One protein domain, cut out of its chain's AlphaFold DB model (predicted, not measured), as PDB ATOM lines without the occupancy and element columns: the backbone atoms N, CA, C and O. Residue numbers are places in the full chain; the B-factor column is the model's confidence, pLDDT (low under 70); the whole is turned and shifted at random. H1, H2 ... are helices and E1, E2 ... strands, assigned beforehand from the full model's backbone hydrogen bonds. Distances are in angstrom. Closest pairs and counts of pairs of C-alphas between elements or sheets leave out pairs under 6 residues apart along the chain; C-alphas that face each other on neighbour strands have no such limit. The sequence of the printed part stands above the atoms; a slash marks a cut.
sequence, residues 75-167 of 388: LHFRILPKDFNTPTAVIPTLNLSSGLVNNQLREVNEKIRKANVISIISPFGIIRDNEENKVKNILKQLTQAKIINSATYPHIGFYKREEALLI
ATOM      1  N   LEU A  75       6.987  27.820 -33.961       85.50
ATOM      2  CA  LEU A  75       7.211  28.893 -32.995       85.50
ATOM      3  C   LEU A  75       6.423  28.636 -31.720       85.50
ATOM      4  O   LEU A  75       5.289  28.164 -31.767       85.50
ATOM      5  N   HIS A  76       7.015  28.981 -30.581       84.81
ATOM      6  CA  HIS A  76       6.366  28.894 -29.283       84.81
ATOM      7  C   HIS A  76       6.522  30.223 -28.542       84.81
ATOM      8  O   HIS A  76       7.643  30.692 -28.342       84.81
ATOM      9  N   PHE A  77       5.398  30.818 -28.147       84.69
ATOM     10  CA  PHE A  77       5.339  32.084 -27.427       84.69
ATOM     11  C   PHE A  77       4.721  31.895 -26.045       84.69
ATOM     12  O   PHE A  77       3.606  31.382 -25.920       84.69
ATOM     13  N   ARG A  78       5.407  32.395 -25.017       79.94
ATOM     14  CA  ARG A  78       4.808  32.618 -23.699       79.94
ATOM     15  C   ARG A  78       4.211  34.015 -23.639       79.94
ATOM     16  O   ARG A  78       4.879  34.981 -23.991       79.94
ATOM     17  N   ILE A  79       2.985  34.132 -23.158       75.12
ATOM     18  CA  ILE A  79       2.350  35.406 -22.834       75.12
ATOM     19  C   ILE A  79       2.429  35.584 -21.320       75.12
ATOM     20  O   ILE A  79       1.909  34.747 -20.580       75.12
ATOM     21  N   LEU A  80       3.070  36.658 -20.859       66.62
ATOM     22  CA  LEU A  80       3.163  36.955 -19.430       66.62
ATOM     23  C   LEU A  80       2.230  38.101 -19.021       66.62
ATOM     24  O   LEU A  80       2.210  39.138 -19.692       66.62
ATOM     25  N   PRO A  81       1.514  37.953 -17.890       54.59
ATOM     26  CA  PRO A  81       0.936  39.085 -17.177       54.59
ATOM     27  C   PRO A  81       2.040  40.047 -16.721       54.59
ATOM     28  O   PRO A  81       3.151  39.607 -16.418       54.59
ATOM     29  N   LYS A  82       1.723  41.345 -16.614       47.97
ATOM     30  CA  LYS A  82       2.670  42.394 -16.183       47.97
ATOM     31  C   LYS A  82       3.357  42.096 -14.839       47.97
ATOM     32  O   LYS A  82       4.495  42.510 -14.658       47.97
ATOM     33  N   ASP A  83       2.705  41.337 -13.958       41.53
ATOM     34  CA  ASP A  83       3.139  41.123 -12.569       41.53
ATOM     35  C   ASP A  83       3.869  39.784 -12.341       41.53
ATOM     36  O   ASP A  83       4.188  39.409 -11.209       41.53
ATOM     37  N   PHE A  84       4.128  39.019 -13.407       42.22
ATOM     38  CA  PHE A  84       4.793  37.721 -13.309       42.22
ATOM     39  C   PHE A  84       6.289  37.836 -13.622       42.22
ATOM     40  O   PHE A  84       6.688  37.974 -14.778       42.22
ATOM     41  N   ASN A  85       7.131  37.702 -12.592       37.19
ATOM     42  CA  ASN A  85       8.573  37.543 -12.788       37.19
ATOM     43  C   ASN A  85       8.851  36.254 -13.578       37.19
ATOM     44  O   ASN A  85       8.439  35.160 -13.182       37.19
ATOM     45  N   THR A  86       9.566  36.393 -14.693       40.34
ATOM     46  CA  THR A  86      10.025  35.293 -15.544       40.34
ATOM     47  C   THR A  86      10.879  34.299 -14.756       40.34
ATOM     48  O   THR A  86      11.912  34.708 -14.219       40.34
ATOM     49  N   PRO A  87      10.571  32.989 -14.762       36.97
ATOM     50  CA  PRO A  87      11.631  32.008 -14.627       36.97
ATOM     51  C   PRO A  87      12.537  32.124 -15.861       36.97
ATOM     52  O   PRO A  87      12.062  32.185 -16.997       36.97
ATOM     53  N   THR A  88      13.840  32.194 -15.622       34.56
ATOM     54  CA  THR A  88      14.910  32.282 -16.618       34.56
ATOM     55  C   THR A  88      14.857  31.093 -17.583       34.56
ATOM     56  O   THR A  88      15.354  30.012 -17.285       34.56
ATOM     57  N   ALA A  89      14.245  31.265 -18.758       37.28
ATOM     58  CA  ALA A  89      14.275  30.262 -19.821       37.28
ATOM     59  C   ALA A  89      14.250  30.900 -21.220       37.28
ATOM     60  O   ALA A  89      13.627  31.934 -21.439       37.28
ATOM     61  N   VAL A  90      14.910  30.227 -22.168       54.00
ATOM     62  CA  VAL A  90      15.251  30.628 -23.555       54.00
ATOM     63  C   VAL A  90      14.030  30.653 -24.508       54.00
ATOM     64  O   VAL A  90      14.153  30.409 -25.706       54.00
ATOM     65  N   ILE A  91      12.823  30.900 -23.995       59.34
ATOM     66  CA  ILE A  91      11.575  30.863 -24.772       59.34
ATOM     67  C   ILE A  91      11.108  32.297 -25.080       59.34
ATOM     68  O   ILE A  91      11.000  33.103 -24.150       59.34
ATOM     69  N   PRO A  92      10.805  32.634 -26.353       59.22
ATOM     70  CA  PRO A  92      10.286  33.947 -26.725       59.22
ATOM     71  C   PRO A  92       9.048  34.321 -25.907       59.22
ATOM     72  O   PRO A  92       8.067  33.577 -25.847       59.22
ATOM     73  N   THR A  93       9.106  35.489 -25.274       66.19
ATOM     74  CA  THR A  93       8.067  35.978 -24.368       66.19
ATOM     75  C   THR A  93       7.437  37.244 -24.937       66.19
ATOM     76  O   THR A  93       8.143  38.193 -25.271       66.19
ATOM     77  N   LEU A  94       6.110  37.254 -25.041       64.69
ATOM     78  CA  LEU A  94       5.312  38.384 -25.503       64.69
ATOM     79  C   LEU A  94       4.721  39.126 -24.303       64.69
ATOM     80  O   LEU A  94       4.097  38.519 -23.428       64.69
ATOM     81  N   ASN A  95       4.897  40.445 -24.281       67.44
ATOM     82  CA  ASN A  95       4.373  41.321 -23.239       67.44
ATOM     83  C   ASN A  95       3.112  42.032 -23.740       67.44
ATOM     84  O   ASN A  95       3.168  42.765 -24.720       67.44
ATOM     85  N   LEU A  96       1.990  41.845 -23.038       62.25
ATOM     86  CA  LEU A  96       0.633  42.193 -23.482       62.25
ATOM     87  C   LEU A  96       0.300  43.678 -23.641       62.25
ATOM     88  O   LEU A  96      -0.793  43.991 -24.117       62.25
ATOM     89  N   SER A  97       1.177  44.608 -23.258       63.97
ATOM     90  CA  SER A  97       0.908  46.016 -23.574       63.97
ATOM     91  C   SER A  97       0.807  46.185 -25.099       63.97
ATOM     92  O   SER A  97       1.699  45.787 -25.843       63.97
ATOM     93  N   SER A  98      -0.330  46.702 -25.576       55.41
ATOM     94  CA  SER A  98      -0.765  46.620 -26.982       55.41
ATOM     95  C   SER A  98       0.247  47.179 -27.989       55.41
ATOM     96  O   SER A  98       0.379  46.640 -29.089       55.41
ATOM     97  N   GLY A  99       0.995  48.217 -27.604       61.31
ATOM     98  CA  GLY A  99       2.097  48.759 -28.403       61.31
ATOM     99  C   GLY A  99       3.312  47.829 -28.476       61.31
ATOM    100  O   GLY A  99       3.917  47.695 -29.536       61.31
ATOM    101  N   LEU A 100       3.642  47.130 -27.385       70.25
ATOM    102  CA  LEU A 100       4.791  46.226 -27.332       70.25
ATOM    103  C   LEU A 100       4.516  44.896 -28.035       70.25
ATOM    104  O   LEU A 100       5.382  44.454 -28.778       70.25
ATOM    105  N   VAL A 101       3.323  44.295 -27.899       77.31
ATOM    106  CA  VAL A 101       2.997  43.020 -28.582       77.31
ATOM    107  C   VAL A 101       3.190  43.142 -30.091       77.31
ATOM    108  O   VAL A 101       3.826  42.293 -30.710       77.31
ATOM    109  N   ASN A 102       2.652  44.205 -30.695       78.31
ATOM    110  CA  ASN A 102       2.748  44.409 -32.138       78.31
ATOM    111  C   ASN A 102       4.196  44.622 -32.588       78.31
ATOM    112  O   ASN A 102       4.596  44.072 -33.613       78.31
ATOM    113  N   ASN A 103       4.988  45.372 -31.821       76.12
ATOM    114  CA  ASN A 103       6.403  45.583 -32.122       76.12
ATOM    115  C   ASN A 103       7.204  44.279 -31.980       76.12
ATOM    116  O   ASN A 103       7.909  43.898 -32.910       76.12
ATOM    117  N   GLN A 104       6.993  43.526 -30.897       80.75
ATOM    118  CA  GLN A 104       7.637  42.231 -30.660       80.75
ATOM    119  C   GLN A 104       7.289  41.203 -31.745       80.75
ATOM    120  O   GLN A 104       8.159  40.476 -32.214       80.75
ATOM    121  N   LEU A 105       6.028  41.146 -32.188       84.06
ATOM    122  CA  LEU A 105       5.623  40.267 -33.288       84.06
ATOM    123  C   LEU A 105       6.193  40.733 -34.636       84.06
ATOM    124  O   LEU A 105       6.539  39.893 -35.466       84.06
ATOM    125  N   ARG A 106       6.337  42.047 -34.860       81.12
ATOM    126  CA  ARG A 106       6.992  42.593 -36.061       81.12
ATOM    127  C   ARG A 106       8.467  42.210 -36.137       81.12
ATOM    128  O   ARG A 106       8.914  41.813 -37.209       81.12
ATOM    129  N   GLU A 107       9.191  42.249 -35.019       81.88
ATOM    130  CA  GLU A 107      10.610  41.857 -34.940       81.88
ATOM    131  C   GLU A 107      10.854  40.404 -35.376       81.88
ATOM    132  O   GLU A 107      11.919  40.072 -35.895       81.88
ATOM    133  N   VAL A 108       9.858  39.528 -35.219       80.25
ATOM    134  CA  VAL A 108       9.928  38.120 -35.636       80.25
ATOM    135  C   VAL A 108       8.989  37.781 -36.800       80.25
ATOM    136  O   VAL A 108       8.752  36.603 -37.073       80.25
ATOM    137  N   ASN A 109       8.480  38.783 -37.525       84.06
ATOM    138  CA  ASN A 109       7.467  38.611 -38.573       84.06
ATOM    139  C   ASN A 109       7.907  37.637 -39.676       84.06
ATOM    140  O   ASN A 109       7.128  36.785 -40.100       84.06
ATOM    141  N   GLU A 110       9.169  37.693 -40.107       83.81
ATOM    142  CA  GLU A 110       9.681  36.744 -41.103       83.81
ATOM    143  C   GLU A 110       9.631  35.292 -40.616       83.81
ATOM    144  O   GLU A 110       9.286  34.395 -41.385       83.81
ATOM    145  N   LYS A 111       9.928  35.052 -39.333       83.81
ATOM    146  CA  LYS A 111       9.828  33.717 -38.730       83.81
ATOM    147  C   LYS A 111       8.369  33.290 -38.611       83.81
ATOM    148  O   LYS A 111       8.050  32.151 -38.923       83.81
ATOM    149  N   ILE A 112       7.478  34.205 -38.223       86.56
ATOM    150  CA  ILE A 112       6.029  33.952 -38.136       86.56
ATOM    151  C   ILE A 112       5.460  33.531 -39.497       86.56
ATOM    152  O   ILE A 112       4.686  32.577 -39.568       86.56
ATOM    153  N   ARG A 113       5.874  34.193 -40.582       86.19
ATOM    154  CA  ARG A 113       5.449  33.852 -41.949       86.19
ATOM    155  C   ARG A 113       5.953  32.487 -42.419       86.19
ATOM    156  O   ARG A 113       5.269  31.835 -43.196       86.19
ATOM    157  N   LYS A 114       7.131  32.059 -41.955       85.06
ATOM    158  CA  LYS A 114       7.737  30.754 -42.282       85.06
ATOM    159  C   LYS A 114       7.286  29.620 -41.351       85.06
ATOM    160  O   LYS A 114       7.623  28.460 -41.593       85.06
ATOM    161  N   ALA A 115       6.553  29.936 -40.285       87.62
ATOM    162  CA  ALA A 115       6.054  28.945 -39.345       87.62
ATOM    163  C   ALA A 115       4.871  28.168 -39.942       87.62
ATOM    164  O   ALA A 115       3.944  28.752 -40.495       87.62
ATOM    165  N   ASN A 116       4.865  26.851 -39.751       86.50
ATOM    166  CA  ASN A 116       3.727  25.982 -40.061       86.50
ATOM    167  C   ASN A 116       2.801  25.840 -38.849       86.50
ATOM    168  O   ASN A 116       1.590  25.664 -38.999       86.50
ATOM    169  N   VAL A 117       3.376  25.892 -37.644       88.31
ATOM    170  CA  VAL A 117       2.640  25.784 -36.384       88.31
ATOM    171  C   VAL A 117       3.137  26.845 -35.412       88.31
ATOM    172  O   VAL A 117       4.340  27.027 -35.239       88.31
ATOM    173  N   ILE A 118       2.203  27.539 -34.766       90.94
ATOM    174  CA  ILE A 118       2.503  28.497 -33.704       90.94
ATOM    175  C   ILE A 118       1.781  28.058 -32.438       90.94
ATOM    176  O   ILE A 118       0.558  27.940 -32.412       90.94
ATOM    177  N   SER A 119       2.549  27.824 -31.384       89.12
ATOM    178  CA  SER A 119       2.050  27.559 -30.046       89.12
ATOM    179  C   SER A 119       2.087  28.829 -29.211       89.12
ATOM    180  O   SER A 119       3.082  29.550 -29.206       89.12
ATOM    181  N   ILE A 120       1.019  29.076 -28.465       89.44
ATOM    182  CA  ILE A 120       0.901  30.206 -27.547       89.44
ATOM    183  C   ILE A 120       0.492  29.659 -26.185       89.44
ATOM    184  O   ILE A 120      -0.392  28.811 -26.110       89.44
ATOM    185  N   ILE A 121       1.100  30.128 -25.104       78.94
ATOM    186  CA  ILE A 121       0.660  29.759 -23.761       78.94
ATOM    187  C   ILE A 121       0.724  30.954 -22.820       78.94
ATOM    188  O   ILE A 121       1.725  31.667 -22.782       78.94
ATOM    189  N   SER A 122      -0.321  31.161 -22.026       73.38
ATOM    190  CA  SER A 122      -0.299  32.054 -20.872       73.38
ATOM    191  C   SER A 122      -0.555  31.281 -19.568       73.38
ATOM    192  O   SER A 122      -1.274  30.270 -19.571       73.38
ATOM    193  N   PRO A 123       0.007  31.730 -18.424       61.00
ATOM    194  CA  PRO A 123      -0.215  31.113 -17.113       61.00
ATOM    195  C   PRO A 123      -1.695  30.873 -16.792       61.00
ATOM    196  O   PRO A 123      -2.058  29.810 -16.286       61.00
ATOM    197  N   PHE A 124      -2.553  31.819 -17.178       61.06
ATOM    198  CA  PHE A 124      -3.989  31.801 -16.905       61.06
ATOM    199  C   PHE A 124      -4.846  31.591 -18.154       61.06
ATOM    200  O   PHE A 124      -6.047  31.822 -18.096       61.06
ATOM    201  N   GLY A 125      -4.279  31.108 -19.264       57.62
ATOM    202  CA  GLY A 125      -4.948  31.069 -20.574       57.62
ATOM    203  C   GLY A 125      -6.199  30.192 -20.663       57.62
ATOM    204  O   GLY A 125      -6.931  30.282 -21.639       57.62
ATOM    205  N   ILE A 126      -6.469  29.364 -19.647       56.44
ATOM    206  CA  ILE A 126      -7.747  28.643 -19.509       56.44
ATOM    207  C   ILE A 126      -8.855  29.561 -18.983       56.44
ATOM    208  O   ILE A 126      -9.996  29.448 -19.407       56.44
ATOM    209  N   ILE A 127      -8.531  30.426 -18.023       49.59
ATOM    210  CA  ILE A 127      -9.500  31.243 -17.273       49.59
ATOM    211  C   ILE A 127      -9.613  32.637 -17.898       49.59
ATOM    212  O   ILE A 127     -10.661  33.268 -17.851       49.59
ATOM    213  N   ARG A 128      -8.514  33.124 -18.482       60.81
ATOM    214  CA  ARG A 128      -8.383  34.419 -19.151       60.81
ATOM    215  C   ARG A 128      -7.848  34.204 -20.563       60.81
ATOM    216  O   ARG A 128      -6.725  34.580 -20.893       60.81
ATOM    217  N   ASP A 129      -8.655  33.568 -21.401       67.12
ATOM    218  CA  ASP A 129      -8.293  33.273 -22.790       67.12
ATOM    219  C   ASP A 129      -8.198  34.539 -23.665       67.12
ATOM    220  O   ASP A 129      -7.525  34.527 -24.691       67.12
ATOM    221  N   ASN A 130      -8.803  35.651 -23.232       72.00
ATOM    222  CA  ASN A 130      -8.761  36.964 -23.881       72.00
ATOM    223  C   ASN A 130      -7.353  37.392 -24.326       72.00
ATOM    224  O   ASN A 130      -7.193  37.980 -25.395       72.00
ATOM    225  N   GLU A 131      -6.330  37.106 -23.524       74.31
ATOM    226  CA  GLU A 131      -4.940  37.459 -23.827       74.31
ATOM    227  C   GLU A 131      -4.374  36.613 -24.972       74.31
ATOM    228  O   GLU A 131      -3.850  37.149 -25.952       74.31
ATOM    229  N   GLU A 132      -4.553  35.292 -24.895       80.81
ATOM    230  CA  GLU A 132      -4.163  34.378 -25.969       80.81
ATOM    231  C   GLU A 132      -4.969  34.645 -27.245       80.81
ATOM    232  O   GLU A 132      -4.411  34.606 -28.340       80.81
ATOM    233  N   ASN A 133      -6.258  34.969 -27.125       84.50
ATOM    234  CA  ASN A 133      -7.144  35.273 -28.244       84.50
ATOM    235  C   ASN A 133      -6.744  36.568 -28.960       84.50
ATOM    236  O   ASN A 133      -6.746  36.599 -30.191       84.50
ATOM    237  N   LYS A 134      -6.340  37.615 -28.225       86.38
ATOM    238  CA  LYS A 134      -5.791  38.848 -28.818       86.38
ATOM    239  C   LYS A 134      -4.555  38.547 -29.664       86.38
ATOM    240  O   LYS A 134      -4.522  38.902 -30.841       86.38
ATOM    241  N   VAL A 135      -3.576  37.838 -29.100       87.56
ATOM    242  CA  VAL A 135      -2.343  37.468 -29.818       87.56
ATOM    243  C   VAL A 135      -2.650  36.549 -31.002       87.56
ATOM    244  O   VAL A 135      -2.146  36.764 -32.102       87.56
ATOM    245  N   LYS A 136      -3.541  35.568 -30.824       90.06
ATOM    246  CA  LYS A 136      -4.006  34.668 -31.887       90.06
ATOM    247  C   LYS A 136      -4.651  35.425 -33.046       90.06
ATOM    248  O   LYS A 136      -4.397  35.079 -34.194       90.06
ATOM    249  N   ASN A 137      -5.465  36.442 -32.772       89.06
ATOM    250  CA  ASN A 137      -6.103  37.246 -33.816       89.06
ATOM    251  C   ASN A 137      -5.082  38.065 -34.612       89.06
ATOM    252  O   ASN A 137      -5.177  38.100 -35.835       89.06
ATOM    253  N   ILE A 138      -4.074  38.640 -33.948       88.94
ATOM    254  CA  ILE A 138      -2.968  39.332 -34.628       88.94
ATOM    255  C   ILE A 138      -2.177  38.340 -35.492       88.94
ATOM    256  O   ILE A 138      -1.954  38.579 -36.675       88.94
ATOM    257  N   LEU A 139      -1.808  37.180 -34.943       90.19
ATOM    258  CA  LEU A 139      -1.055  36.156 -35.673       90.19
ATOM    259  C   LEU A 139      -1.807  35.622 -36.899       90.19
ATOM    260  O   LEU A 139      -1.185  35.410 -37.935       90.19
ATOM    261  N   LYS A 140      -3.135  35.469 -36.826       90.69
ATOM    262  CA  LYS A 140      -3.967  35.076 -37.979       90.69
ATOM    263  C   LYS A 140      -3.900  36.062 -39.148       90.69
ATOM    264  O   LYS A 140      -4.132  35.657 -40.278       90.69
ATOM    265  N   GLN A 141      -3.605  37.336 -38.891       89.62
ATOM    266  CA  GLN A 141      -3.405  38.335 -39.947       89.62
ATOM    267  C   GLN A 141      -2.010  38.228 -40.586       89.62
ATOM    268  O   GLN A 141      -1.799  38.723 -41.689       89.62
ATOM    269  N   LEU A 142      -1.054  37.595 -39.899       87.75
ATOM    270  CA  LEU A 142       0.350  37.517 -40.310       87.75
ATOM    271  C   LEU A 142       0.728  36.175 -40.948       87.75
ATOM    272  O   LEU A 142       1.709  36.116 -41.689       87.75
ATOM    273  N   THR A 143      -0.002  35.097 -40.652       89.44
ATOM    274  CA  THR A 143       0.325  33.744 -41.118       89.44
ATOM    275  C   THR A 143      -0.910  32.855 -41.282       89.44
ATOM    276  O   THR A 143      -1.934  33.053 -40.629       89.44
ATOM    277  N   GLN A 144      -0.781  31.828 -42.126       88.75
ATOM    278  CA  GLN A 144      -1.750  30.733 -42.269       88.75
ATOM    279  C   GLN A 144      -1.416  29.518 -41.382       88.75
ATOM    280  O   GLN A 144      -2.084  28.487 -41.465       88.75
ATOM    281  N   ALA A 145      -0.385  29.621 -40.535       89.75
ATOM    282  CA  ALA A 145       0.033  28.561 -39.624       89.75
ATOM    283  C   ALA A 145      -1.116  28.037 -38.744       89.75
ATOM    284  O   ALA A 145      -1.997  28.787 -38.308       89.75
ATOM    285  N   LYS A 146      -1.062  26.750 -38.374       90.19
ATOM    286  CA  LYS A 146      -1.944  26.208 -37.332       90.19
ATOM    287  C   LYS A 146      -1.559  26.844 -35.997       90.19
ATOM    288  O   LYS A 146      -0.457  26.631 -35.501       90.19
ATOM    289  N   ILE A 147      -2.478  27.596 -35.400       90.44
ATOM    290  CA  ILE A 147      -2.280  28.173 -34.067       90.44
ATOM    291  C   ILE A 147      -2.902  27.249 -33.020       90.44
ATOM    292  O   ILE A 147      -4.105  26.973 -33.075       90.44
ATOM    293  N   ILE A 148      -2.089  26.802 -32.066       87.44
ATOM    294  CA  ILE A 148      -2.504  26.050 -30.876       87.44
ATOM    295  C   ILE A 148      -2.238  26.885 -29.622       87.44
ATOM    296  O   ILE A 148      -1.305  27.686 -29.585       87.44
ATOM    297  N   ASN A 149      -3.095  26.747 -28.617       87.62
ATOM    298  CA  ASN A 149      -3.061  27.584 -27.418       87.62
ATOM    299  C   ASN A 149      -3.533  26.840 -26.158       87.62
ATOM    300  O   ASN A 149      -3.884  25.664 -26.262       87.62
ATOM    301  N   SER A 150      -3.597  27.480 -24.982       70.31
ATOM    302  CA  SER A 150      -3.958  26.803 -23.721       70.31
ATOM    303  C   SER A 150      -5.284  26.044 -23.783       70.31
ATOM    304  O   SER A 150      -5.406  24.976 -23.184       70.31
ATOM    305  N   ALA A 151      -6.254  26.546 -24.553       68.75
ATOM    306  CA  ALA A 151      -7.544  25.889 -24.768       68.75
ATOM    307  C   ALA A 151      -7.439  24.533 -25.497       68.75
ATOM    308  O   ALA A 151      -8.397  23.768 -25.508       68.75
ATOM    309  N   THR A 152      -6.285  24.217 -26.091       64.75
ATOM    310  CA  THR A 152      -6.014  22.911 -26.720       64.75
ATOM    311  C   THR A 152      -5.842  21.815 -25.662       64.75
ATOM    312  O   THR A 152      -6.228  20.676 -25.902       64.75
ATOM    313  N   TYR A 153      -5.325  22.159 -24.474       61.81
ATOM    314  CA  TYR A 153      -5.074  21.224 -23.367       61.81
ATOM    315  C   TYR A 153      -5.572  21.787 -22.022       61.81
ATOM    316  O   TYR A 153      -4.783  22.015 -21.096       61.81
ATOM    317  N   PRO A 154      -6.895  22.015 -21.877       51.91
ATOM    318  CA  PRO A 154      -7.468  22.714 -20.726       51.91
ATOM    319  C   PRO A 154      -7.470  21.874 -19.439       51.91
ATOM    320  O   PRO A 154      -7.757  22.375 -18.360       51.91
ATOM    321  N   HIS A 155      -7.146  20.588 -19.525       53.03
ATOM    322  CA  HIS A 155      -7.089  19.664 -18.391       53.03
ATOM    323  C   HIS A 155      -5.677  19.554 -17.781       53.03
ATOM    324  O   HIS A 155      -5.471  18.791 -16.842       53.03
ATOM    325  N   ILE A 156      -4.691  20.290 -18.315       51.50
ATOM    326  CA  ILE A 156      -3.285  20.194 -17.903       51.50
ATOM    327  C   ILE A 156      -2.839  21.494 -17.222       51.50
ATOM    328  O   ILE A 156      -3.120  22.594 -17.703       51.50
ATOM    329  N   GLY A 157      -2.104  21.389 -16.109       50.12
ATOM    330  CA  GLY A 157      -1.462  22.535 -15.449       50.12
ATOM    331  C   GLY A 157      -0.362  23.178 -16.303       50.12
ATOM    332  O   GLY A 157       0.263  22.497 -17.104       50.12
ATOM    333  N   PHE A 158      -0.095  24.473 -16.102       58.91
ATOM    334  CA  PHE A 158       0.734  25.316 -16.985       58.91
ATOM    335  C   PHE A 158       2.011  24.660 -17.547       58.91
ATOM    336  O   PHE A 158       2.119  24.519 -18.759       58.91
ATOM    337  N   TYR A 159       2.947  24.208 -16.704       59.53
ATOM    338  CA  TYR A 159       4.231  23.662 -17.181       59.53
ATOM    339  C   TYR A 159       4.080  22.404 -18.036       59.53
ATOM    340  O   TYR A 159       4.745  22.239 -19.051       59.53
ATOM    341  N   LYS A 160       3.162  21.519 -17.650       57.47
ATOM    342  CA  LYS A 160       2.902  20.298 -18.412       57.47
ATOM    343  C   LYS A 160       2.047  20.577 -19.645       57.47
ATOM    344  O   LYS A 160       2.133  19.869 -20.636       57.47
ATOM    345  N   ARG A 161       1.225  21.629 -19.600       66.56
ATOM    346  CA  ARG A 161       0.458  22.109 -20.750       66.56
ATOM    347  C   ARG A 161       1.387  22.673 -21.807       66.56
ATOM    348  O   ARG A 161       1.168  22.445 -22.985       66.56
ATOM    349  N   GLU A 162       2.413  23.397 -21.387       69.00
ATOM    350  CA  GLU A 162       3.455  23.885 -22.277       69.00
ATOM    351  C   GLU A 162       4.161  22.738 -22.996       69.00
ATOM    352  O   GLU A 162       4.256  22.753 -24.221       69.00
ATOM    353  N   GLU A 163       4.579  21.715 -22.252       67.31
ATOM    354  CA  GLU A 163       5.153  20.494 -22.820       67.31
ATOM    355  C   GLU A 163       4.183  19.819 -23.805       67.31
ATOM    356  O   GLU A 163       4.551  19.534 -24.945       67.31
ATOM    357  N   ALA A 164       2.913  19.656 -23.420       66.81
ATOM    358  CA  ALA A 164       1.876  19.093 -24.282       66.81
ATOM    359  C   ALA A 164       1.644  19.923 -25.557       66.81
ATOM    360  O   ALA A 164       1.477  19.363 -26.638       66.81
ATOM    361  N   LEU A 165       1.675  21.254 -25.466       74.38
ATOM    362  CA  LEU A 165       1.571  22.142 -26.622       74.38
ATOM    363  C   LEU A 165       2.775  22.005 -27.558       74.38
ATOM    364  O   LEU A 165       2.604  22.022 -28.775       74.38
ATOM    365  N   LEU A 166       3.983  21.828 -27.026       72.88
ATOM    366  CA  LEU A 166       5.174  21.578 -27.839       72.88
ATOM    367  C   LEU A 166       5.085  20.225 -28.562       72.88
ATOM    368  O   LEU A 166       5.322  20.162 -29.770       72.88
ATOM    369  N   ILE A 167       4.659  19.170 -27.861       71.94
ATOM    370  CA  ILE A 167       4.374  17.847 -28.445       71.94
ATOM    371  C   ILE A 167       3.334  17.966 -29.566       71.94
ATOM    372  O   ILE A 167       3.517  17.454 -30.672       71.94
TER     373      ILE A 167
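AT A GLANCE: This is residues 75 to 167 of the 388 residues of an uncharacterized protein of Caldanaerobacter subterraneus (UniProt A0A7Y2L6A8). A small, twisted sheet of four short strands forms the core, with H3 packed over one face and H4 over the other. H1 grazes the sheet at its E2 edge, and H2 follows it round to the end where E1 and E3 begin; from the link between E1 and E2, residues 85 to 90 stick out as a free loop. The printed part has 93 residues with four named helices and four named strands, in the order E1 E2 H1 H2 E3 H3 E4 H4; the sheet runs E2 E1 E3 E4, with neighbours parallel. The class is mixed, helices and strands. The whole is compact and rounded, with a radius of gyration of the C-alphas of 12.3 A and spans of 31 by 27 by 25 A.

HOW THE PARTS SIT: In the sheet, E1, residues 75 to 80, and E3, residues 117 to 121, are parallel inner strands at 17 degrees; N 77 and O 119 are 2.8 A apart and N 121 and O 77 are 2.9 A apart, within hydrogen-bond range. The edge strand E2, residues 93 to 95, is parallel to E1 at 43 degrees, with N 94 and O 78 2.8 A apart. The pairing of E1 is staggered: residues 75 to 78 pair with E3 and residues 78 to 80 with E2. The other edge strand, E4, residues 146 to 148, is parallel to E3 at 19 degrees, with N 148 and O 118 2.9 A apart. The sheet is only just strongly twisted, its C-alphas lying up to 4.2 A off the best plane. Three layers are formed, helices on both faces of a sheet: H3, residues 129 to 142, and H4, residues 158 to 167, are on opposite faces. H3 lies over E3 at a height over the sheet of 8.8 A and runs along the strands, at 23 degrees to E3 on the local plane; their closest C-alphas, of Ile 120 and Glu 132, are 6.7 A apart. H4 also lies over E3, at a height of 9.0 A and at 2 degrees to it on the local plane; the closest C-alphas, of Ser 119 and Leu 165, are 6.4 A apart. H1, residues 98 to 107, only grazes the sheet with its residues 100 to 105; its closest C-alphas with E2, of Asn 95 and Val 101, are 5.8 A apart. H2, residues 109 to 114, is only just not on the sheet, with 4 pairs of C-alphas within 10 A. H2 touches H3, about perpendicular at 77 degrees, through residues 139 to 142 of H3 alone; the closest C-alphas, of Arg 113 and Leu 142, are 6.5 A apart. H1 and H3 are close but not clearly touching, the C-alphas of Val 101 and Val 135 being 7.8 A apart. E3, H3 and E4 form a strand-helix-strand unit, two parallel neighbours with a helix between, and E2, H1, H2 and E3 a split one, with E1 between its strands; both crossovers are right-handed. Every O i to N i+4 pair is within hydrogen-bond range in H2 and H4, against 5 of 6 in H1 and 9 of 10 in H3.

IN THESE COORDINATES: E1 begins at C-alpha 75, (7.211, 28.893, -32.995), and is 16.3 A long; E3 is 13.4 A, E2 6.6 A and E4 6.5 A. H3, the longest helix, begins at C-alpha 129, (-8.293, 33.273, -22.790), and is 20.0 A long. H1 is 14.7 A and H2 8.7 A; H4 is 14.2 A and ends at C-alpha 167, (4.374, 17.847, -28.445).

THE WHOLE: The two C-alphas farthest apart, of Glu 110 and His 155, are 33.0 A apart. The printed part has no cut. The link E1 to E2, 12 residues, is long. The mean pLDDT of the printed part is 71.5, and residues 80 to 99, 123 to 129 and 151 to 164 are under 70.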